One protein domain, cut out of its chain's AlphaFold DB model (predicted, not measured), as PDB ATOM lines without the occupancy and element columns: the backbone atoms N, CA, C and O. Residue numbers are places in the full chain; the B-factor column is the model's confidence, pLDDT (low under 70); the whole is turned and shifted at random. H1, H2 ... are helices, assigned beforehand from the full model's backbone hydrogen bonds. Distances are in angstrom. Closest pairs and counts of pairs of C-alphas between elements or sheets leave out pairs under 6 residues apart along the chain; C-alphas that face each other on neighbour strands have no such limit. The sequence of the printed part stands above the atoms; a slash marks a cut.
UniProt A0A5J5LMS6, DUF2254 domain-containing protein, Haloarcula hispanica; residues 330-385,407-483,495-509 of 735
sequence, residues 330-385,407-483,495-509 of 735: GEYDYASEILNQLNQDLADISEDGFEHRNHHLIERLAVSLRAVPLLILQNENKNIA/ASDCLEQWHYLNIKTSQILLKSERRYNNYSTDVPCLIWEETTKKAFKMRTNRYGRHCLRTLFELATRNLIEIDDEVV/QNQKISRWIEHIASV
ATOM      1  N   GLY A 330      -1.877  15.711 -11.437       88.50
ATOM      2  CA  GLY A 330      -0.531  16.263 -11.633       88.50
ATOM      3  C   GLY A 330       0.534  15.205 -11.934       88.50
ATOM      4  O   GLY A 330       1.718  15.527 -11.996       88.50
ATOM      5  N   GLU A 331       0.118  13.963 -12.175       87.94
ATOM      6  CA  GLU A 331       0.958  12.803 -12.486       87.94
ATOM      7  C   GLU A 331       1.341  12.797 -13.983       87.94
ATOM      8  O   GLU A 331       0.987  11.903 -14.759       87.94
ATOM      9  N   TYR A 332       2.019  13.863 -14.427       89.25
ATOM     10  CA  TYR A 332       2.272  14.125 -15.849       89.25
ATOM     11  C   TYR A 332       3.232  13.133 -16.508       89.25
ATOM     12  O   TYR A 332       3.072  12.862 -17.696       89.25
ATOM     13  N   ASP A 333       4.210  12.596 -15.774       85.81
ATOM     14  CA  ASP A 333       5.173  11.630 -16.320       85.81
ATOM     15  C   ASP A 333       4.452  10.364 -16.808       85.81
ATOM     16  O   ASP A 333       4.666   9.908 -17.931       85.81
ATOM     17  N   TYR A 334       3.494   9.875 -16.020       81.50
ATOM     18  CA  TYR A 334       2.699   8.690 -16.349       81.50
ATOM     19  C   TYR A 334       1.687   8.961 -17.449       81.50
ATOM     20  O   TYR A 334       1.544   8.163 -18.374       81.50
ATOM     21  N   ALA A 335       1.021  10.117 -17.402       88.62
ATOM     22  CA  ALA A 335       0.161  10.534 -18.500       88.62
ATOM     23  C   ALA A 335       0.945  10.632 -19.822       88.62
ATOM     24  O   ALA A 335       0.440  10.213 -20.862       88.62
ATOM     25  N   SER A 336       2.181  11.139 -19.783       88.31
ATOM     26  CA  SER A 336       3.081  11.231 -20.938       88.31
ATOM     27  C   SER A 336       3.477   9.855 -21.478       88.31
ATOM     28  O   SER A 336       3.371   9.621 -22.681       88.31
ATOM     29  N   GLU A 337       3.876   8.926 -20.605       84.12
ATOM     30  CA  GLU A 337       4.231   7.551 -20.980       84.12
ATOM     31  C   GLU A 337       3.052   6.827 -21.639       84.12
ATOM     32  O   GLU A 337       3.190   6.257 -22.722       84.12
ATOM     33  N   ILE A 338       1.867   6.949 -21.042       83.81
ATOM     34  CA  ILE A 338       0.621   6.402 -21.574       83.81
ATOM     35  C   ILE A 338       0.291   6.998 -22.949       83.81
ATOM     36  O   ILE A 338      -0.018   6.265 -23.886       83.81
ATOM     37  N   LEU A 339       0.381   8.323 -23.099       89.19
ATOM     38  CA  LEU A 339       0.140   9.002 -24.375       89.19
ATOM     39  C   LEU A 339       1.143   8.571 -25.452       89.19
ATOM     40  O   LEU A 339       0.753   8.381 -26.604       89.19
ATOM     41  N   ASN A 340       2.417   8.393 -25.093       87.69
ATOM     42  CA  ASN A 340       3.453   7.897 -25.998       87.69
ATOM     43  C   ASN A 340       3.179   6.452 -26.439       87.69
ATOM     44  O   ASN A 340       3.314   6.123 -27.615       87.69
ATOM     45  N   GLN A 341       2.736   5.592 -25.525       82.81
ATOM     46  CA  GLN A 341       2.352   4.231 -25.878       82.81
ATOM     47  C   GLN A 341       1.128   4.235 -26.809       82.81
ATOM     48  O   GLN A 341       1.180   3.632 -27.878       82.81
ATOM     49  N   LEU A 342       0.092   5.029 -26.503       84.81
ATOM     50  CA  LEU A 342      -1.086   5.198 -27.371       84.81
ATOM     51  C   LEU A 342      -0.700   5.710 -28.770       84.81
ATOM     52  O   LEU A 342      -1.269   5.298 -29.780       84.81
ATOM     53  N   ASN A 343       0.303   6.588 -28.842       86.25
ATOM     54  CA  ASN A 343       0.880   7.070 -30.095       86.25
ATOM     55  C   ASN A 343       1.526   5.969 -30.933       86.25
ATOM     56  O   ASN A 343       1.389   5.989 -32.164       86.25
ATOM     57  N   GLN A 344       2.263   5.065 -30.291       85.50
ATOM     58  CA  GLN A 344       2.899   3.924 -30.945       85.50
ATOM     59  C   GLN A 344       1.843   2.932 -31.421       85.50
ATOM     60  O   GLN A 344       1.829   2.589 -32.597       85.50
ATOM     61  N   ASP A 345       0.872   2.598 -30.576       80.19
ATOM     62  CA  ASP A 345      -0.161   1.624 -30.930       80.19
ATOM     63  C   ASP A 345      -1.065   2.139 -32.063       80.19
ATOM     64  O   ASP A 345      -1.400   1.403 -32.985       80.19
ATOM     65  N   LEU A 346      -1.396   3.437 -32.084       80.38
ATOM     66  CA  LEU A 346      -2.081   4.039 -33.235       80.38
ATOM     67  C   LEU A 346      -1.217   4.094 -34.503       80.38
ATOM     68  O   LEU A 346      -1.774   4.244 -35.589       80.38
ATOM     69  N   ALA A 347       0.119   4.031 -34.393       83.81
ATOM     70  CA  ALA A 347       0.993   3.852 -35.561       83.81
ATOM     71  C   ALA A 347       0.698   2.513 -36.207       83.81
ATOM     72  O   ALA A 347       0.318   2.476 -37.376       83.81
ATOM     73  N   ASP A 348       0.810   1.467 -35.397       80.69
ATOM     74  CA  ASP A 348       0.692   0.082 -35.821       80.69
ATOM     75  C   ASP A 348      -0.704  -0.156 -36.408       80.69
ATOM     76  O   ASP A 348      -0.849  -0.661 -37.519       80.69
ATOM     77  N   ILE A 349      -1.740   0.363 -35.739       73.31
ATOM     78  CA  ILE A 349      -3.125   0.302 -36.216       73.31
ATOM     79  C   ILE A 349      -3.307   1.024 -37.565       73.31
ATOM     80  O   ILE A 349      -4.089   0.583 -38.407       73.31
ATOM     81  N   SER A 350      -2.623   2.150 -37.794       75.75
ATOM     82  CA  SER A 350      -2.788   2.920 -39.036       75.75
ATOM     83  C   SER A 350      -2.201   2.233 -40.274       75.75
ATOM     84  O   SER A 350      -2.666   2.503 -41.383       75.75
ATOM     85  N   GLU A 351      -1.219   1.341 -40.111       79.19
ATOM     86  CA  GLU A 351      -0.551   0.666 -41.232       79.19
ATOM     87  C   GLU A 351      -1.367  -0.514 -41.799       79.19
ATOM     88  O   GLU A 351      -1.328  -0.762 -43.006       79.19
ATOM     89  N   ASP A 352      -2.211  -1.163 -40.990       70.12
ATOM     90  CA  ASP A 352      -2.895  -2.426 -41.332       70.12
ATOM     91  C   ASP A 352      -4.220  -2.285 -42.123       70.12
ATOM     92  O   ASP A 352      -5.050  -3.194 -42.175       70.12
ATOM     93  N   GLY A 353      -4.475  -1.146 -42.778       68.06
ATOM     94  CA  GLY A 353      -5.721  -0.940 -43.544       68.06
ATOM     95  C   GLY A 353      -6.975  -0.766 -42.670       68.06
ATOM     96  O   GLY A 353      -8.109  -0.833 -43.152       68.06
ATOM     97  N   PHE A 354      -6.764  -0.472 -41.388       63.19
ATOM     98  CA  PHE A 354      -7.762  -0.297 -40.329       63.19
ATOM     99  C   PHE A 354      -8.600   0.998 -40.448       63.19
ATOM    100  O   PHE A 354      -9.519   1.237 -39.662       63.19
ATOM    101  N   GLU A 355      -8.312   1.842 -41.446       63.84
ATOM    102  CA  GLU A 355      -8.842   3.207 -41.589       63.84
ATOM    103  C   GLU A 355     -10.374   3.285 -41.777       63.84
ATOM    104  O   GLU A 355     -10.974   4.308 -41.455       63.84
ATOM    105  N   HIS A 356     -11.038   2.245 -42.309       67.50
ATOM    106  CA  HIS A 356     -12.458   2.350 -42.709       67.50
ATOM    107  C   HIS A 356     -13.465   2.096 -41.587       67.50
ATOM    108  O   HIS A 356     -14.439   2.835 -41.465       67.50
ATOM    109  N   ARG A 357     -13.275   1.051 -40.774       66.31
ATOM    110  CA  ARG A 357     -14.272   0.677 -39.749       66.31
ATOM    111  C   ARG A 357     -14.189   1.555 -38.500       66.31
ATOM    112  O   ARG A 357     -15.174   1.710 -37.781       66.31
ATOM    113  N   ASN A 358     -13.045   2.201 -38.297       74.38
ATOM    114  CA  ASN A 358     -12.677   2.781 -37.012       74.38
ATOM    115  C   ASN A 358     -12.578   4.313 -37.018       74.38
ATOM    116  O   ASN A 358     -12.166   4.895 -36.020       74.38
ATOM    117  N   HIS A 359     -13.042   4.983 -38.082       81.38
ATOM    118  CA  HIS A 359     -13.136   6.450 -38.143       81.38
ATOM    119  C   HIS A 359     -13.833   7.040 -36.905       81.38
ATOM    120  O   HIS A 359     -13.290   7.910 -36.227       81.38
ATOM    121  N   HIS A 360     -14.994   6.480 -36.550       80.62
ATOM    122  CA  HIS A 360     -15.764   6.905 -35.383       80.62
ATOM    123  C   HIS A 360     -15.007   6.706 -34.055       80.62
ATOM    124  O   HIS A 360     -15.195   7.484 -33.120       80.62
ATOM    125  N   LEU A 361     -14.139   5.691 -33.959       80.38
ATOM    126  CA  LEU A 361     -13.322   5.437 -32.771       80.38
ATOM    127  C   LEU A 361     -12.240   6.500 -32.610       80.38
ATOM    128  O   LEU A 361     -12.046   7.017 -31.514       80.38
ATOM    129  N   ILE A 362     -11.566   6.851 -33.706       83.44
ATOM    130  CA  ILE A 362     -10.520   7.878 -33.715       83.44
ATOM    131  C   ILE A 362     -11.126   9.249 -33.408       83.44
ATOM    132  O   ILE A 362     -10.562  10.010 -32.621       83.44
ATOM    133  N   GLU A 363     -12.309   9.542 -33.952       84.94
ATOM    134  CA  GLU A 363     -13.054  10.759 -33.629       84.94
ATOM    135  C   GLU A 363     -13.403  10.807 -32.133       84.94
ATOM    136  O   GLU A 363     -13.123  11.794 -31.451       84.94
ATOM    137  N   ARG A 364     -13.942   9.713 -31.577       82.94
ATOM    138  CA  ARG A 364     -14.264   9.609 -30.144       82.94
ATOM    139  C   ARG A 364     -13.034   9.711 -29.247       82.94
ATOM    140  O   ARG A 364     -13.128  10.327 -28.186       82.94
ATOM    141  N   LEU A 365     -11.900   9.140 -29.650       85.50
ATOM    142  CA  LEU A 365     -10.630   9.277 -28.938       85.50
ATOM    143  C   LEU A 365     -10.194  10.748 -28.908       85.50
ATOM    144  O   LEU A 365      -9.905  11.278 -27.835       85.50
ATOM    145  N   ALA A 366     -10.207  11.427 -30.058       85.19
ATOM    146  CA  ALA A 366      -9.844  12.841 -30.160       85.19
ATOM    147  C   ALA A 366     -10.766  13.734 -29.310       85.19
ATOM    148  O   ALA A 366     -10.298  14.633 -28.605       85.19
ATOM    149  N   VAL A 367     -12.073  13.452 -29.311       86.12
ATOM    150  CA  VAL A 367     -13.056  14.146 -28.462       86.12
ATOM    151  C   VAL A 367     -12.785  13.880 -26.982       86.12
ATOM    152  O   VAL A 367     -12.759  14.828 -26.194       86.12
ATOM    153  N   SER A 368     -12.541  12.626 -26.600       85.25
ATOM    154  CA  SER A 368     -12.253  12.251 -25.213       85.25
ATOM    155  C   SER A 368     -10.942  12.865 -24.721       85.25
ATOM    156  O   SER A 368     -10.862  13.317 -23.588       85.25
ATOM    157  N   LEU A 369      -9.918  12.999 -25.559       87.81
ATOM    158  CA  LEU A 369      -8.646  13.608 -25.157       87.81
ATOM    159  C   LEU A 369      -8.641  15.141 -25.205       87.81
ATOM    160  O   LEU A 369      -7.664  15.762 -24.784       87.81
ATOM    161  N   ARG A 370      -9.728  15.784 -25.648       86.50
ATOM    162  CA  ARG A 370      -9.829  17.249 -25.770       86.50
ATOM    163  C   ARG A 370      -9.605  17.994 -24.452       86.50
ATOM    164  O   ARG A 370      -9.143  19.134 -24.466       86.50
ATOM    165  N   ALA A 371      -9.960  17.387 -23.320       87.88
ATOM    166  CA  ALA A 371      -9.836  18.027 -22.011       87.88
ATOM    167  C   ALA A 371      -8.393  18.055 -21.484       87.88
ATOM    168  O   ALA A 371      -8.063  18.935 -20.693       87.88
ATOM    169  N   VAL A 372      -7.529  17.142 -21.944       89.69
ATOM    170  CA  VAL A 372      -6.181  16.925 -21.392       89.69
ATOM    171  C   VAL A 372      -5.344  18.210 -21.330       89.69
ATOM    172  O   VAL A 372      -4.886  18.553 -20.241       89.69
ATOM    173  N   PRO A 373      -5.200  19.015 -22.402       87.19
ATOM    174  CA  PRO A 373      -4.350  20.203 -22.330       87.19
ATOM    175  C   PRO A 373      -4.912  21.295 -21.421       87.19
ATOM    176  O   PRO A 373      -4.162  22.055 -20.813       87.19
ATOM    177  N   LEU A 374      -6.241  21.376 -21.307       85.06
ATOM    178  CA  LEU A 374      -6.890  22.306 -20.388       85.06
ATOM    179  C   LEU A 374      -6.645  21.907 -18.935       85.06
ATOM    180  O   LEU A 374      -6.429  22.789 -18.109       85.06
ATOM    181  N   LEU A 375      -6.652  20.607 -18.636       88.81
ATOM    182  CA  LEU A 375      -6.345  20.090 -17.304       88.81
ATOM    183  C   LEU A 375      -4.877  20.348 -16.936       88.81
ATOM    184  O   LEU A 375      -4.627  20.856 -15.845       88.81
ATOM    185  N   ILE A 376      -3.936  20.127 -17.867       88.56
ATOM    186  CA  ILE A 376      -2.512  20.477 -17.679       88.56
ATOM    187  C   ILE A 376      -2.382  21.960 -17.312       88.56
ATOM    188  O   ILE A 376      -1.790  22.312 -16.296       88.56
ATOM    189  N   LEU A 377      -2.996  22.850 -18.097       83.94
ATOM    190  CA  LEU A 377      -2.955  24.290 -17.833       83.94
ATOM    191  C   LEU A 377      -3.562  24.686 -16.485       83.94
ATOM    192  O   LEU A 377      -3.053  25.587 -15.817       83.94
ATOM    193  N   GLN A 378      -4.678  24.063 -16.109       86.94
ATOM    194  CA  GLN A 378      -5.351  24.344 -14.844       86.94
ATOM    195  C   GLN A 378      -4.483  23.949 -13.652       86.94
ATOM    196  O   GLN A 378      -4.393  24.723 -12.698       86.94
ATOM    197  N   ASN A 379      -3.829  22.792 -13.715       86.94
ATOM    198  CA  ASN A 379      -2.963  22.318 -12.644       86.94
ATOM    199  C   ASN A 379      -1.663  23.110 -12.543       86.94
ATOM    200  O   ASN A 379      -1.301  23.526 -11.444       86.94
ATOM    201  N   GLU A 380      -1.026  23.442 -13.666       86.06
ATOM    202  CA  GLU A 380       0.134  24.340 -13.665       86.06
ATOM    203  C   GLU A 380      -0.205  25.705 -13.049       86.06
ATOM    204  O   GLU A 380       0.548  26.234 -12.235       86.06
ATOM    205  N   ASN A 381      -1.376  26.267 -13.363       83.00
ATOM    206  CA  ASN A 381      -1.792  27.546 -12.788       83.00
ATOM    207  C   ASN A 381      -2.103  27.447 -11.282       83.00
ATOM    208  O   ASN A 381      -1.793  28.378 -10.539       83.00
ATOM    209  N   LYS A 382      -2.684  26.330 -10.816       84.25
ATOM    210  CA  LYS A 382      -2.866  26.070  -9.376       84.25
ATOM    211  C   LYS A 382      -1.520  26.023  -8.656       84.25
ATOM    212  O   LYS A 382      -1.374  26.712  -7.652       84.25
ATOM    213  N   ASN A 383      -0.547  25.305  -9.214       80.56
ATOM    214  CA  ASN A 383       0.796  25.182  -8.644       80.56
ATOM    215  C   ASN A 383       1.513  26.541  -8.578       80.56
ATOM    216  O   ASN A 383       2.110  26.875  -7.555       80.56
ATOM    217  N   ILE A 384       1.384  27.369  -9.623       77.81
ATOM    218  CA  ILE A 384       1.923  28.740  -9.645       77.81
ATOM    219  C   ILE A 384       1.238  29.631  -8.596       77.81
ATOM    220  O   ILE A 384       1.899  30.448  -7.959       77.81
ATOM    221  N   ALA A 385      -0.078  29.497  -8.408       70.75
ATOM    222  CA  ALA A 385      -0.834  30.294  -7.441       70.75
ATOM    223  C   ALA A 385      -0.567  29.888  -5.980       70.75
ATOM    224  O   ALA A 385      -0.648  30.735  -5.090       70.75
ATOM    225  N   ALA A 407       5.000  18.239 -17.299       85.12
ATOM    226  CA  ALA A 407       3.820  18.809 -17.952       85.12
ATOM    227  C   ALA A 407       4.053  19.174 -19.432       85.12
ATOM    228  O   ALA A 407       3.141  19.061 -20.246       85.12
ATOM    229  N   SER A 408       5.263  19.623 -19.785       83.44
ATOM    230  CA  SER A 408       5.642  19.933 -21.168       83.44
ATOM    231  C   SER A 408       5.764  18.664 -22.004       83.44
ATOM    232  O   SER A 408       5.301  18.666 -23.139       83.44
ATOM    233  N   ASP A 409       6.336  17.598 -21.446       86.75
ATOM    234  CA  ASP A 409       6.493  16.321 -22.149       86.75
ATOM    235  C   ASP A 409       5.131  15.658 -22.369       86.75
ATOM    236  O   ASP A 409       4.807  15.270 -23.488       86.75
ATOM    237  N   CYS A 410       4.270  15.640 -21.346       87.62
ATOM    238  CA  CYS A 410       2.893  15.156 -21.474       87.62
ATOM    239  C   CYS A 410       2.112  15.923 -22.551       87.62
ATOM    240  O   CYS A 410       1.383  15.333 -23.351       87.62
ATOM    241  N   LEU A 411       2.284  17.245 -22.595       85.50
ATOM    242  CA  LEU A 411       1.669  18.103 -23.597       85.50
ATOM    243  C   LEU A 411       2.206  17.819 -25.010       85.50
ATOM    244  O   LEU A 411       1.429  17.807 -25.964       85.50
ATOM    245  N   GLU A 412       3.510  17.587 -25.148       85.31
ATOM    246  CA  GLU A 412       4.149  17.225 -26.414       85.31
ATOM    247  C   GLU A 412       3.655  15.861 -26.919       85.31
ATOM    248  O   GLU A 412       3.270  15.741 -28.084       85.31
ATOM    249  N   GLN A 413       3.548  14.859 -26.040       88.75
ATOM    250  CA  GLN A 413       3.006  13.541 -26.390       88.75
ATOM    251  C   GLN A 413       1.531  13.609 -26.791       88.75
ATOM    252  O   GLN A 413       1.132  13.032 -27.808       88.75
ATOM    253  N   TRP A 414       0.719  14.373 -26.053       90.25
ATOM    254  CA  TRP A 414      -0.666  14.649 -26.444       90.25
ATOM    255  C   TRP A 414      -0.734  15.349 -27.803       90.25
ATOM    256  O   TRP A 414      -1.600  15.055 -28.629       90.25
ATOM    257  N   HIS A 415       0.186  16.278 -28.057       83.50
ATOM    258  CA  HIS A 415       0.226  17.002 -29.313       83.50
ATOM    259  C   HIS A 415       0.525  16.061 -30.488       83.50
ATOM    260  O   HIS A 415      -0.193  16.110 -31.495       83.50
ATOM    261  N   TYR A 416       1.527  15.193 -30.356       86.31
ATOM    262  CA  TYR A 416       1.860  14.196 -31.372       86.31
ATOM    263  C   TYR A 416       0.663  13.279 -31.668       86.31
ATOM    264  O   TYR A 416       0.317  13.060 -32.832       86.31
ATOM    265  N   LEU A 417      -0.051  12.861 -30.620       86.62
ATOM    266  CA  LEU A 417      -1.267  12.053 -30.718       86.62
ATOM    267  C   LEU A 417      -2.383  12.740 -31.481       86.62
ATOM    268  O   LEU A 417      -3.023  12.148 -32.352       86.62
ATOM    269  N   ASN A 418      -2.600  14.017 -31.196       83.56
ATOM    270  CA  ASN A 418      -3.633  14.792 -31.858       83.56
ATOM    271  C   ASN A 418      -3.301  15.046 -33.342       83.56
ATOM    272  O   ASN A 418      -4.175  14.925 -34.200       83.56
ATOM    273  N   ILE A 419      -2.032  15.318 -33.686       82.88
ATOM    274  CA  ILE A 419      -1.608  15.399 -35.097       82.88
ATOM    275  C   ILE A 419      -1.918  14.080 -35.804       82.88
ATOM    276  O   ILE A 419      -2.532  14.079 -36.869       82.88
ATOM    277  N   LYS A 420      -1.508  12.959 -35.211       84.94
ATOM    278  CA  LYS A 420      -1.622  11.644 -35.834       84.94
ATOM    279  C   LYS A 420      -3.072  11.209 -36.023       84.94
ATOM    280  O   LYS A 420      -3.455  10.802 -37.114       84.94
ATOM    281  N   THR A 421      -3.902  11.368 -34.995       82.19
ATOM    282  CA  THR A 421      -5.351  11.114 -35.090       82.19
ATOM    283  C   THR A 421      -6.004  11.999 -36.152       82.19
ATOM    284  O   THR A 421      -6.768  11.493 -36.970       82.19
ATOM    285  N   SER A 422      -5.635  13.282 -36.230       80.69
ATOM    286  CA  SER A 422      -6.106  14.189 -37.287       80.69
ATOM    287  C   SER A 422      -5.697  13.720 -38.685       80.69
ATOM    288  O   SER A 422      -6.512  13.753 -39.603       80.69
ATOM    289  N   GLN A 423      -4.458  13.248 -38.859       83.38
ATOM    290  CA  GLN A 423      -3.980  12.704 -40.135       83.38
ATOM    291  C   GLN A 423      -4.774  11.464 -40.558       83.38
ATOM    292  O   GLN A 423      -5.156  11.356 -41.723       83.38
ATOM    293  N   ILE A 424      -5.065  10.553 -39.624       82.25
ATOM    294  CA  ILE A 424      -5.860   9.355 -39.922       82.25
ATOM    295  C   ILE A 424      -7.305   9.742 -40.279       82.25
ATOM    296  O   ILE A 424      -7.840   9.261 -41.280       82.25
ATOM    297  N   LEU A 425      -7.918  10.667 -39.527       80.56
ATOM    298  CA  LEU A 425      -9.263  11.177 -39.827       80.56
ATOM    299  C   LEU A 425      -9.321  11.799 -41.227       80.56
ATOM    300  O   LEU A 425     -10.186  11.432 -42.019       80.56
ATOM    301  N   LEU A 426      -8.352  12.644 -41.586       79.06
ATOM    302  CA  LEU A 426      -8.288  13.269 -42.910       79.06
ATOM    303  C   LEU A 426      -8.113  12.247 -44.040       79.06
ATOM    304  O   LEU A 426      -8.783  12.360 -45.067       79.06
ATOM    305  N   LYS A 427      -7.260  11.229 -43.865       80.69
ATOM    306  CA  LYS A 427      -7.110  10.143 -44.852       80.69
ATOM    307  C   LYS A 427      -8.414   9.377 -45.068       80.69
ATOM    308  O   LYS A 427      -8.753   9.050 -46.205       80.69
ATOM    309  N   SER A 428      -9.164   9.124 -43.996       74.88
ATOM    310  CA  SER A 428     -10.452   8.427 -44.078       74.88
ATOM    311  C   SER A 428     -11.581   9.287 -44.674       74.88
ATOM    312  O   SER A 428     -12.325   8.784 -45.517       74.88
ATOM    313  N   GLU A 429     -11.670  10.585 -44.346       68.69
ATOM    314  CA  GLU A 429     -12.646  11.517 -44.943       68.69
ATOM    315  C   GLU A 429     -12.422  11.704 -46.447       68.69
ATOM    316  O   GLU A 429     -13.385  11.758 -47.208       68.69
ATOM    317  N   ARG A 430     -11.166  11.728 -46.919       62.84
ATOM    318  CA  ARG A 430     -10.857  11.841 -48.359       62.84
ATOM    319  C   ARG A 430     -11.458  10.705 -49.202       62.84
ATOM    320  O   ARG A 430     -11.662  10.895 -50.398       62.84
ATOM    321  N   ARG A 431     -11.787   9.549 -48.607       57.84
ATOM    322  CA  ARG A 431     -12.499   8.454 -49.299       57.84
ATOM    323  C   ARG A 431     -14.030   8.566 -49.223       57.84
ATOM    324  O   ARG A 431     -14.712   7.879 -49.980       57.84
ATOM    325  N   TYR A 432     -14.575   9.448 -48.380       49.53
ATOM    326  CA  TYR A 432     -16.012   9.622 -48.143       49.53
ATOM    327  C   TYR A 432     -16.407  11.110 -48.132       49.53
ATOM    328  O   TYR A 432     -16.337  11.779 -47.107       49.53
ATOM    329  N   ASN A 433     -16.914  11.611 -49.265       51.84
ATOM    330  CA  ASN A 433     -17.288  13.018 -49.534       51.84
ATOM    331  C   ASN A 433     -18.346  13.680 -48.602       51.84
ATOM    332  O   ASN A 433     -18.822  14.765 -48.927       51.84
ATOM    333  N   ASN A 434     -18.738  13.074 -47.476       51.38
ATOM    334  CA  ASN A 434     -19.908  13.488 -46.685       51.38
ATOM    335  C   ASN A 434     -19.649  13.810 -45.197       51.38
ATOM    336  O   ASN A 434     -20.617  14.093 -44.492       51.38
ATOM    337  N   TYR A 435     -18.407  13.798 -44.701       48.88
ATOM    338  CA  TYR A 435     -18.107  14.127 -43.294       48.88
ATOM    339  C   TYR A 435     -17.485  15.527 -43.136       48.88
ATOM    340  O   TYR A 435     -16.828  16.040 -44.045       48.88
ATOM    341  N   SER A 436     -17.810  16.212 -42.030       52.84
ATOM    342  CA  SER A 436     -17.455  17.619 -41.824       52.84
ATOM    343  C   SER A 436     -16.035  17.775 -41.274       52.84
ATOM    344  O   SER A 436     -15.788  17.508 -40.099       52.84
ATOM    345  N   THR A 437     -15.167  18.376 -42.085       53.31
ATOM    346  CA  THR A 437     -13.758  18.745 -41.834       53.31
ATOM    347  C   THR A 437     -13.453  19.572 -40.568       53.31
ATOM    348  O   THR A 437     -12.322  20.017 -40.382       53.31
ATOM    349  N   ASP A 438     -14.434  19.887 -39.724       61.78
ATOM    350  CA  ASP A 438     -14.317  20.966 -38.739       61.78
ATOM    351  C   ASP A 438     -13.855  20.486 -37.343       61.78
ATOM    352  O   ASP A 438     -13.384  21.305 -36.548       61.78
ATOM    353  N   VAL A 439     -13.920  19.181 -37.031       57.28
ATOM    354  CA  VAL A 439     -13.677  18.653 -35.668       57.28
ATOM    355  C   VAL A 439     -12.243  18.887 -35.160       57.28
ATOM    356  O   VAL A 439     -12.105  19.454 -34.069       57.28
ATOM    357  N   PRO A 440     -11.167  18.541 -35.901       57.38
ATOM    358  CA  PRO A 440      -9.801  18.747 -35.410       57.38
ATOM    359  C   PRO A 440      -9.488  20.233 -35.223       57.38
ATOM    360  O   PRO A 440      -8.950  20.650 -34.198       57.38
ATOM    361  N   CYS A 441      -9.903  21.059 -36.182       64.25
ATOM    362  CA  CYS A 441      -9.686  22.497 -36.161       64.25
ATOM    363  C   CYS A 441     -10.378  23.146 -34.944       64.25
ATOM    364  O   CYS A 441      -9.717  23.830 -34.157       64.25
ATOM    365  N   LEU A 442     -11.671  22.882 -34.720       65.25
ATOM    366  CA  LEU A 442     -12.447  23.439 -33.597       65.25
ATOM    367  C   LEU A 442     -11.839  23.133 -32.220       65.25
ATOM    368  O   LEU A 442     -11.944  23.940 -31.291       65.25
ATOM    369  N   ILE A 443     -11.217  21.962 -32.062       62.16
ATOM    370  CA  ILE A 443     -10.532  21.579 -30.823       62.16
ATOM    371  C   ILE A 443      -9.369  22.526 -30.550       62.16
ATOM    372  O   ILE A 443      -9.287  23.112 -29.469       62.16
ATOM    373  N   TRP A 444      -8.505  22.708 -31.540       67.19
ATOM    374  CA  TRP A 444      -7.321  23.542 -31.413       67.19
ATOM    375  C   TRP A 444      -7.648  25.027 -31.244       67.19
ATOM    376  O   TRP A 444      -6.981  25.718 -30.469       67.19
ATOM    377  N   GLU A 445      -8.691  25.521 -31.909       70.81
ATOM    378  CA  GLU A 445      -9.161  26.901 -31.762       70.81
ATOM    379  C   GLU A 445      -9.594  27.199 -30.315       70.81
ATOM    380  O   GLU A 445      -9.150  28.178 -29.711       70.81
ATOM    381  N   GLU A 446     -10.416  26.327 -29.727       67.69
ATOM    382  CA  GLU A 446     -10.881  26.442 -28.339       67.69
ATOM    383  C   GLU A 446      -9.730  26.371 -27.326       67.69
ATOM    384  O   GLU A 446      -9.668  27.180 -26.394       67.69
ATOM    385  N   THR A 447      -8.791  25.440 -27.516       64.88
ATOM    386  CA  THR A 447      -7.621  25.288 -26.637       64.88
ATOM    387  C   THR A 447      -6.725  26.522 -26.696       64.88
ATOM    388  O   THR A 447      -6.324  27.046 -25.655       64.88
ATOM    389  N   THR A 448      -6.498  27.063 -27.895       69.44
ATOM    390  CA  THR A 448      -5.721  28.293 -28.110       69.44
ATOM    391  C   THR A 448      -6.385  29.494 -27.434       69.44
ATOM    392  O   THR A 448      -5.733  30.234 -26.692       69.44
ATOM    393  N   LYS A 449      -7.703  29.668 -27.609       72.88
ATOM    394  CA  LYS A 449      -8.472  30.740 -26.952       72.88
ATOM    395  C   LYS A 449      -8.370  30.664 -25.430       72.88
ATOM    396  O   LYS A 449      -8.126  31.680 -24.774       72.88
ATOM    397  N   LYS A 450      -8.537  29.470 -24.852       69.62
ATOM    398  CA  LYS A 450      -8.448  29.267 -23.397       69.62
ATOM    399  C   LYS A 450      -7.037  29.496 -22.866       69.62
ATOM    400  O   LYS A 450      -6.906  30.169 -21.846       69.62
ATOM    401  N   ALA A 451      -6.003  29.037 -23.570       65.88
ATOM    402  CA  ALA A 451      -4.606  29.280 -23.213       65.88
ATOM    403  C   ALA A 451      -4.295  30.779 -23.074       65.88
ATOM    404  O   ALA A 451      -3.804  31.240 -22.040       65.88
ATOM    405  N   PHE A 452      -4.668  31.580 -24.075       70.88
ATOM    406  CA  PHE A 452      -4.475  33.029 -24.005       70.88
ATOM    407  C   PHE A 452      -5.320  33.687 -22.908       70.88
ATOM    408  O   PHE A 452      -4.826  34.576 -22.211       70.88
ATOM    409  N   LYS A 453      -6.557  33.221 -22.674       70.69
ATOM    410  CA  LYS A 453      -7.402  33.707 -21.567       70.69
ATOM    411  C   LYS A 453      -6.784  33.416 -20.192       70.69
ATOM    412  O   LYS A 453      -6.899  34.244 -19.292       70.69
ATOM    413  N   MET A 454      -6.091  32.287 -20.047       62.59
ATOM    414  CA  MET A 454      -5.356  31.895 -18.837       62.59
ATOM    415  C   MET A 454      -3.983  32.578 -18.704       62.59
ATOM    416  O   MET A 454      -3.238  32.274 -17.780       62.59
ATOM    417  N   ARG A 455      -3.635  33.519 -19.599       69.38
ATOM    418  CA  ARG A 455      -2.337  34.224 -19.647       69.38
ATOM    419  C   ARG A 455      -1.125  33.304 -19.832       69.38
ATOM    420  O   ARG A 455       0.012  33.737 -19.632       69.38
ATOM    421  N   THR A 456      -1.318  32.075 -20.304       66.62
ATOM    422  CA  THR A 456      -0.222  31.153 -20.630       66.62
ATOM    423  C   THR A 456       0.298  31.427 -22.043       66.62
ATOM    424  O   THR A 456       0.242  30.592 -22.940       66.62
ATOM    425  N   ASN A 457       0.836  32.636 -22.254       69.81
ATOM    426  CA  ASN A 457       1.220  33.157 -23.574       69.81
ATOM    427  C   ASN A 457       2.149  32.225 -24.367       69.81
ATOM    428  O   ASN A 457       2.038  32.155 -25.586       69.81
ATOM    429  N   ARG A 458       3.060  31.504 -23.701       63.69
ATOM    430  CA  ARG A 458       3.970  30.556 -24.365       63.69
ATOM    431  C   ARG A 458       3.220  29.352 -24.939       63.69
ATOM    432  O   ARG A 458       3.490  28.957 -26.066       63.69
ATOM    433  N   TYR A 459       2.261  28.822 -24.186       62.50
ATOM    434  CA  TYR A 459       1.428  27.707 -24.618       62.50
ATOM    435  C   TYR A 459       0.413  28.146 -25.679       62.50
ATOM    436  O   TYR A 459       0.311  27.505 -26.717       62.50
ATOM    437  N   GLY A 460      -0.231  29.305 -25.496       67.25
ATOM    438  CA  GLY A 460      -1.105  29.889 -26.518       67.25
ATOM    439  C   GLY A 460      -0.389  30.079 -27.860       67.25
ATOM    440  O   GLY A 460      -0.929  29.709 -28.897       67.25
ATOM    441  N   ARG A 461       0.860  30.571 -27.851       70.81
ATOM    442  CA  ARG A 461       1.691  30.669 -29.066       70.81
ATOM    443  C   ARG A 461       2.027  29.307 -29.667       70.81
ATOM    444  O   ARG A 461       2.028  29.184 -30.886       70.81
ATOM    445  N   HIS A 462       2.305  28.305 -28.837       64.00
ATOM    446  CA  HIS A 462       2.570  26.949 -29.308       64.00
ATOM    447  C   HIS A 462       1.336  26.345 -29.994       64.00
ATOM    448  O   HIS A 462       1.442  25.957 -31.151       64.00
ATOM    449  N   CYS A 463       0.152  26.394 -29.369       66.19
ATOM    450  CA  CYS A 463      -1.101  25.935 -29.989       66.19
ATOM    451  C   CYS A 463      -1.411  26.655 -31.306       66.19
ATOM    452  O   CYS A 463      -1.883  26.044 -32.260       66.19
ATOM    453  N   LEU A 464      -1.135  27.959 -31.359       69.06
ATOM    454  CA  LEU A 464      -1.368  28.776 -32.545       69.06
ATOM    455  C   LEU A 464      -0.403  28.389 -33.676       69.06
ATOM    456  O   LEU A 464      -0.836  28.206 -34.808       69.06
ATOM    457  N   ARG A 465       0.878  28.165 -33.368       70.19
ATOM    458  CA  ARG A 465       1.861  27.638 -34.326       70.19
ATOM    459  C   ARG A 465       1.463  26.258 -34.848       70.19
ATOM    460  O   ARG A 465       1.479  26.044 -36.052       70.19
ATOM    461  N   THR A 466       1.049  25.359 -33.965       62.72
ATOM    462  CA  THR A 466       0.544  24.032 -34.322       62.72
ATOM    463  C   THR A 466      -0.654  24.094 -35.269       62.72
ATOM    464  O   THR A 466      -0.700  23.365 -36.256       62.72
ATOM    465  N   LEU A 467      -1.627  24.965 -34.981       66.56
ATOM    466  CA  LEU A 467      -2.779  25.204 -35.854       66.56
ATOM    467  C   LEU A 467      -2.341  25.576 -37.267       66.56
ATOM    468  O   LEU A 467      -2.882  25.054 -38.240       66.56
ATOM    469  N   PHE A 468      -1.339  26.448 -37.367       67.69
ATOM    470  CA  PHE A 468      -0.750  26.824 -38.645       67.69
ATOM    471  C   PHE A 468      -0.007  25.664 -39.308       67.69
ATOM    472  O   PHE A 468      -0.174  25.464 -40.508       67.69
ATOM    473  N   GLU A 469       0.771  24.874 -38.568       66.50
ATOM    474  CA  GLU A 469       1.496  23.712 -39.107       66.50
ATOM    475  C   GLU A 469       0.532  22.635 -39.641       66.50
ATOM    476  O   GLU A 469       0.756  22.083 -40.718       66.50
ATOM    477  N   LEU A 470      -0.590  22.395 -38.955       61.12
ATOM    478  CA  LEU A 470      -1.658  21.505 -39.423       61.12
ATOM    479  C   LEU A 470      -2.363  22.058 -40.668       61.12
ATOM    480  O   LEU A 470      -2.546  21.333 -41.645       61.12
ATOM    481  N   ALA A 471      -2.719  23.347 -40.667       66.00
ATOM    482  CA  ALA A 471      -3.361  23.990 -41.813       66.00
ATOM    483  C   ALA A 471      -2.450  24.004 -43.055       66.00
ATOM    484  O   ALA A 471      -2.913  23.757 -44.165       66.00
ATOM    485  N   THR A 472      -1.152  24.249 -42.871       66.12
ATOM    486  CA  THR A 472      -0.165  24.282 -43.963       66.12
ATOM    487  C   THR A 472       0.185  22.893 -44.487       66.12
ATOM    488  O   THR A 472       0.233  22.722 -45.701       66.12
ATOM    489  N   ARG A 473       0.352  21.875 -43.630       62.09
ATOM    490  CA  ARG A 473       0.523  20.483 -44.097       62.09
ATOM    491  C   ARG A 473      -0.682  19.983 -44.884       62.09
ATOM    492  O   ARG A 473      -0.494  19.367 -45.929       62.09
ATOM    493  N   ASN A 474      -1.894  20.301 -44.425       57.59
ATOM    494  CA  ASN A 474      -3.111  19.962 -45.158       57.59
ATOM    495  C   ASN A 474      -3.133  20.600 -46.549       57.59
ATOM    496  O   ASN A 474      -3.523  19.937 -47.501       57.59
ATOM    497  N   LEU A 475      -2.677  21.849 -46.685       58.16
ATOM    498  CA  LEU A 475      -2.563  22.516 -47.984       58.16
ATOM    499  C   LEU A 475      -1.519  21.850 -48.901       58.16
ATOM    500  O   LEU A 475      -1.793  21.679 -50.084       58.16
ATOM    501  N   ILE A 476      -0.361  21.444 -48.365       57.81
ATOM    502  CA  ILE A 476       0.744  20.848 -49.141       57.81
ATOM    503  C   ILE A 476       0.364  19.480 -49.725       57.81
ATOM    504  O   ILE A 476       0.559  19.251 -50.914       57.81
ATOM    505  N   GLU A 477      -0.209  18.579 -48.922       53.41
ATOM    506  CA  GLU A 477      -0.593  17.239 -49.402       53.41
ATOM    507  C   GLU A 477      -1.757  17.268 -50.404       53.41
ATOM    508  O   GLU A 477      -1.916  16.334 -51.185       53.41
ATOM    509  N   ILE A 478      -2.585  18.319 -50.384       52.16
ATOM    510  CA  ILE A 478      -3.648  18.518 -51.377       52.16
ATOM    511  C   ILE A 478      -3.047  18.918 -52.735       52.16
ATOM    512  O   ILE A 478      -3.548  18.479 -53.769       52.16
ATOM    513  N   ASP A 479      -1.975  19.714 -52.752       49.41
ATOM    514  CA  ASP A 479      -1.372  20.230 -53.989       49.41
ATOM    515  C   ASP A 479      -0.691  19.112 -54.810       49.41
ATOM    516  O   ASP A 479      -0.902  19.018 -56.020       49.41
ATOM    517  N   ASP A 480       0.029  18.187 -54.161       46.62
ATOM    518  CA  ASP A 480       0.755  17.099 -54.845       46.62
ATOM    519  C   ASP A 480      -0.167  16.082 -55.563       46.62
ATOM    520  O   ASP A 480       0.221  15.517 -56.590       46.62
ATOM    521  N   GLU A 481      -1.405  15.872 -55.093       42.53
ATOM    522  CA  GLU A 481      -2.399  14.981 -55.728       42.53
ATOM    523  C   GLU A 481      -3.392  15.715 -56.650       42.53
ATOM    524  O   GLU A 481      -3.860  15.139 -57.639       42.53
ATOM    525  N   VAL A 482      -3.713  16.993 -56.405       46.81
ATOM    526  CA  VAL A 482      -4.521  17.812 -57.338       46.81
ATOM    527  C   VAL A 482      -3.750  18.069 -58.635       46.81
ATOM    528  O   VAL A 482      -4.341  18.046 -59.721       46.81
ATOM    529  N   VAL A 483      -2.422  18.194 -58.547       49.06
ATOM    530  CA  VAL A 483      -1.517  18.186 -59.706       49.06
ATOM    531  C   VAL A 483      -1.594  16.859 -60.481       49.06
ATOM    532  O   VAL A 483      -1.420  16.862 -61.698       49.06
ATOM    533  N   GLN A 495     -11.224  26.459 -48.964       51.34
ATOM    534  CA  GLN A 495     -10.305  26.293 -47.833       51.34
ATOM    535  C   GLN A 495      -9.505  27.561 -47.522       51.34
ATOM    536  O   GLN A 495      -9.406  27.935 -46.353       51.34
ATOM    537  N   ASN A 496      -9.038  28.298 -48.536       48.09
ATOM    538  CA  ASN A 496      -8.399  29.604 -48.319       48.09
ATOM    539  C   ASN A 496      -9.353  30.603 -47.649       48.09
ATOM    540  O   ASN A 496      -8.941  31.369 -46.778       48.09
ATOM    541  N   GLN A 497     -10.646  30.556 -47.982       54.66
ATOM    542  CA  GLN A 497     -11.658  31.389 -47.333       54.66
ATOM    543  C   GLN A 497     -11.903  30.984 -45.868       54.66
ATOM    544  O   GLN A 497     -12.116  31.858 -45.026       54.66
ATOM    545  N   LYS A 498     -11.827  29.686 -45.535       56.38
ATOM    546  CA  LYS A 498     -11.866  29.213 -44.141       56.38
ATOM    547  C   LYS A 498     -10.645  29.715 -43.358       56.38
ATOM    548  O   LYS A 498     -10.826  30.315 -42.307       56.38
ATOM    549  N   ILE A 499      -9.432  29.570 -43.893       52.47
ATOM    550  CA  ILE A 499      -8.191  30.023 -43.232       52.47
ATOM    551  C   ILE A 499      -8.172  31.551 -43.050       52.47
ATOM    552  O   ILE A 499      -7.805  32.035 -41.982       52.47
ATOM    553  N   SER A 500      -8.636  32.325 -44.039       51.28
ATOM    554  CA  SER A 500      -8.753  33.789 -43.911       51.28
ATOM    555  C   SER A 500      -9.710  34.188 -42.788       51.28
ATOM    556  O   SER A 500      -9.351  34.997 -41.935       51.28
ATOM    557  N   ARG A 501     -10.892  33.555 -42.714       58.16
ATOM    558  CA  ARG A 501     -11.851  33.785 -41.618       58.16
ATOM    559  C   ARG A 501     -11.263  33.442 -40.255       58.16
ATOM    560  O   ARG A 501     -11.566  34.110 -39.277       58.16
ATOM    561  N   TRP A 502     -10.415  32.422 -40.183       58.75
ATOM    562  CA  TRP A 502      -9.733  32.037 -38.950       58.75
ATOM    563  C   TRP A 502      -8.720  33.081 -38.494       58.75
ATOM    564  O   TRP A 502      -8.717  33.460 -37.325       58.75
ATOM    565  N   ILE A 503      -7.890  33.574 -39.414       53.69
ATOM    566  CA  ILE A 503      -6.906  34.626 -39.132       53.69
ATOM    567  C   ILE A 503      -7.615  35.912 -38.691       53.69
ATOM    568  O   ILE A 503      -7.227  36.514 -37.689       53.69
ATOM    569  N   GLU A 504      -8.690  36.299 -39.380       55.59
ATOM    570  CA  GLU A 504      -9.529  37.450 -39.023       55.59
ATOM    571  C   GLU A 504     -10.188  37.277 -37.648       55.59
ATOM    572  O   GLU A 504     -10.197  38.202 -36.834       55.59
ATOM    573  N   HIS A 505     -10.686  36.077 -37.344       50.19
ATOM    574  CA  HIS A 505     -11.322  35.783 -36.063       50.19
ATOM    575  C   HIS A 505     -10.321  35.781 -34.907       50.19
ATOM    576  O   HIS A 505     -10.594  36.373 -33.866       50.19
ATOM    577  N   ILE A 506      -9.131  35.202 -35.088       48.81
ATOM    578  CA  ILE A 506      -8.039  35.249 -34.101       48.81
ATOM    579  C   ILE A 506      -7.593  36.696 -33.859       48.81
ATOM    580  O   ILE A 506      -7.407  37.083 -32.707       48.81
ATOM    581  N   ALA A 507      -7.490  37.511 -34.914       50.88
ATOM    582  CA  ALA A 507      -7.175  38.936 -34.804       50.88
ATOM    583  C   ALA A 507      -8.276  39.745 -34.085       50.88
ATOM    584  O   ALA A 507      -7.985  40.777 -33.479       50.88
ATOM    585  N   SER A 508      -9.531  39.279 -34.121       48.66
ATOM    586  CA  SER A 508     -10.671  39.921 -33.448       48.66
ATOM    587  C   SER A 508     -10.715  39.678 -31.931       48.66
ATOM    588  O   SER A 508     -11.249  40.497 -31.177       48.66
ATOM    589  N   VAL A 509     -10.118  38.582 -31.448       42.34
ATOM    590  CA  VAL A 509      -9.985  38.328 -30.011       42.34
ATOM    591  C   VAL A 509      -8.884  39.254 -29.496       42.34
ATOM    592  O   VAL A 509      -7.745  39.128 -29.924       42.34
TER     593      VAL A 509
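AT A GLANCE: This is residues 330 to 385, 407 to 483 and 495 to 509 of the 735 residues of the protein "DUF2254 domain-containing protein" of Haloarcula hispanica (UniProt A0A5J5LMS6). Seven helices run nearly along one common line, up and down, in a stack with H4 in the middle; H2 and H3 follow each other end to end along H4, and the longest helix, H6, makes a hairpin with H5 on the side of H4 away from H1. H1 packs on H4 at one side of the stack, and H7 lies loosely by H5 and H6 at the opposite side, while residues 476 to 483 of H6 stick out at one end. The printed part has 148 residues with seven named helices, H1 to H7 in order, and no named strand: the class is all helix. It is compact, with a radius of gyration of the C-alphas of 16.2 A and spans of 52 by 38 by 22 A.

IN THESE COORDINATES: Find C-alpha 457 at (1.220, 33.157, -23.574); from there H6, residues 457 to 483, runs 39.2 A to C-alpha 483 at (-1.517, 18.186, -59.706). Just before it look for H5, residues 439 to 453, 21.6 A long. H4, residues 407 to 429, covers 32.4 A. H3 is residues 372 to 385, 20.0 A, and H2 is residues 359 to 369, 15.5 A. H1, residues 332 to 351, begins at C-alpha 332 (2.272, 14.125, -15.849) and runs 28.9 A. H7 is residues 495 to 508, 19.8 A.

HOW THE PARTS SIT: H3, H4, H5 and H6 form an up-and-down bundle, each running against the one before it. In the hairpin, H6 touches H5 with residues 457 to 467 alone, and the closest C-alphas, of Ala 451 and Gly 460, are 4.9 A apart. H4 is close to H6 but not clearly touching: look at Ile 419 and Leu 470, whose C-alphas are 7.5 A apart. H4 is the hub and touches H1, H2 and H3. With H1 the closest C-alphas are those of Ser 336 and Cys 410, 4.0 A apart, at a shallow tilt of 22 degrees, the same way. H2 and H3 meet only through their link. H5 and H7 are near each other, and H1 and H7 are apart. In H1, H2, H3, H4, H5 and H7 every O i to N i+4 pair is within hydrogen-bond range; in H6, 22 of 23 are.

THE WHOLE: The C-alphas farthest apart, of Ala 385 and Val 483, are 53.7 A apart. Residues 386 to 406 are not printed, a gap of 16.2 A between C-alphas 385 and 407; residues 484 to 494 are not printed, a gap of 16.8 A between C-alphas 483 and 495. Of the links that are printed whole, none is long. The mean pLDDT of the printed part is 71.7, and 69 residues are under 70, among them 466 to 483 and 495 to 509.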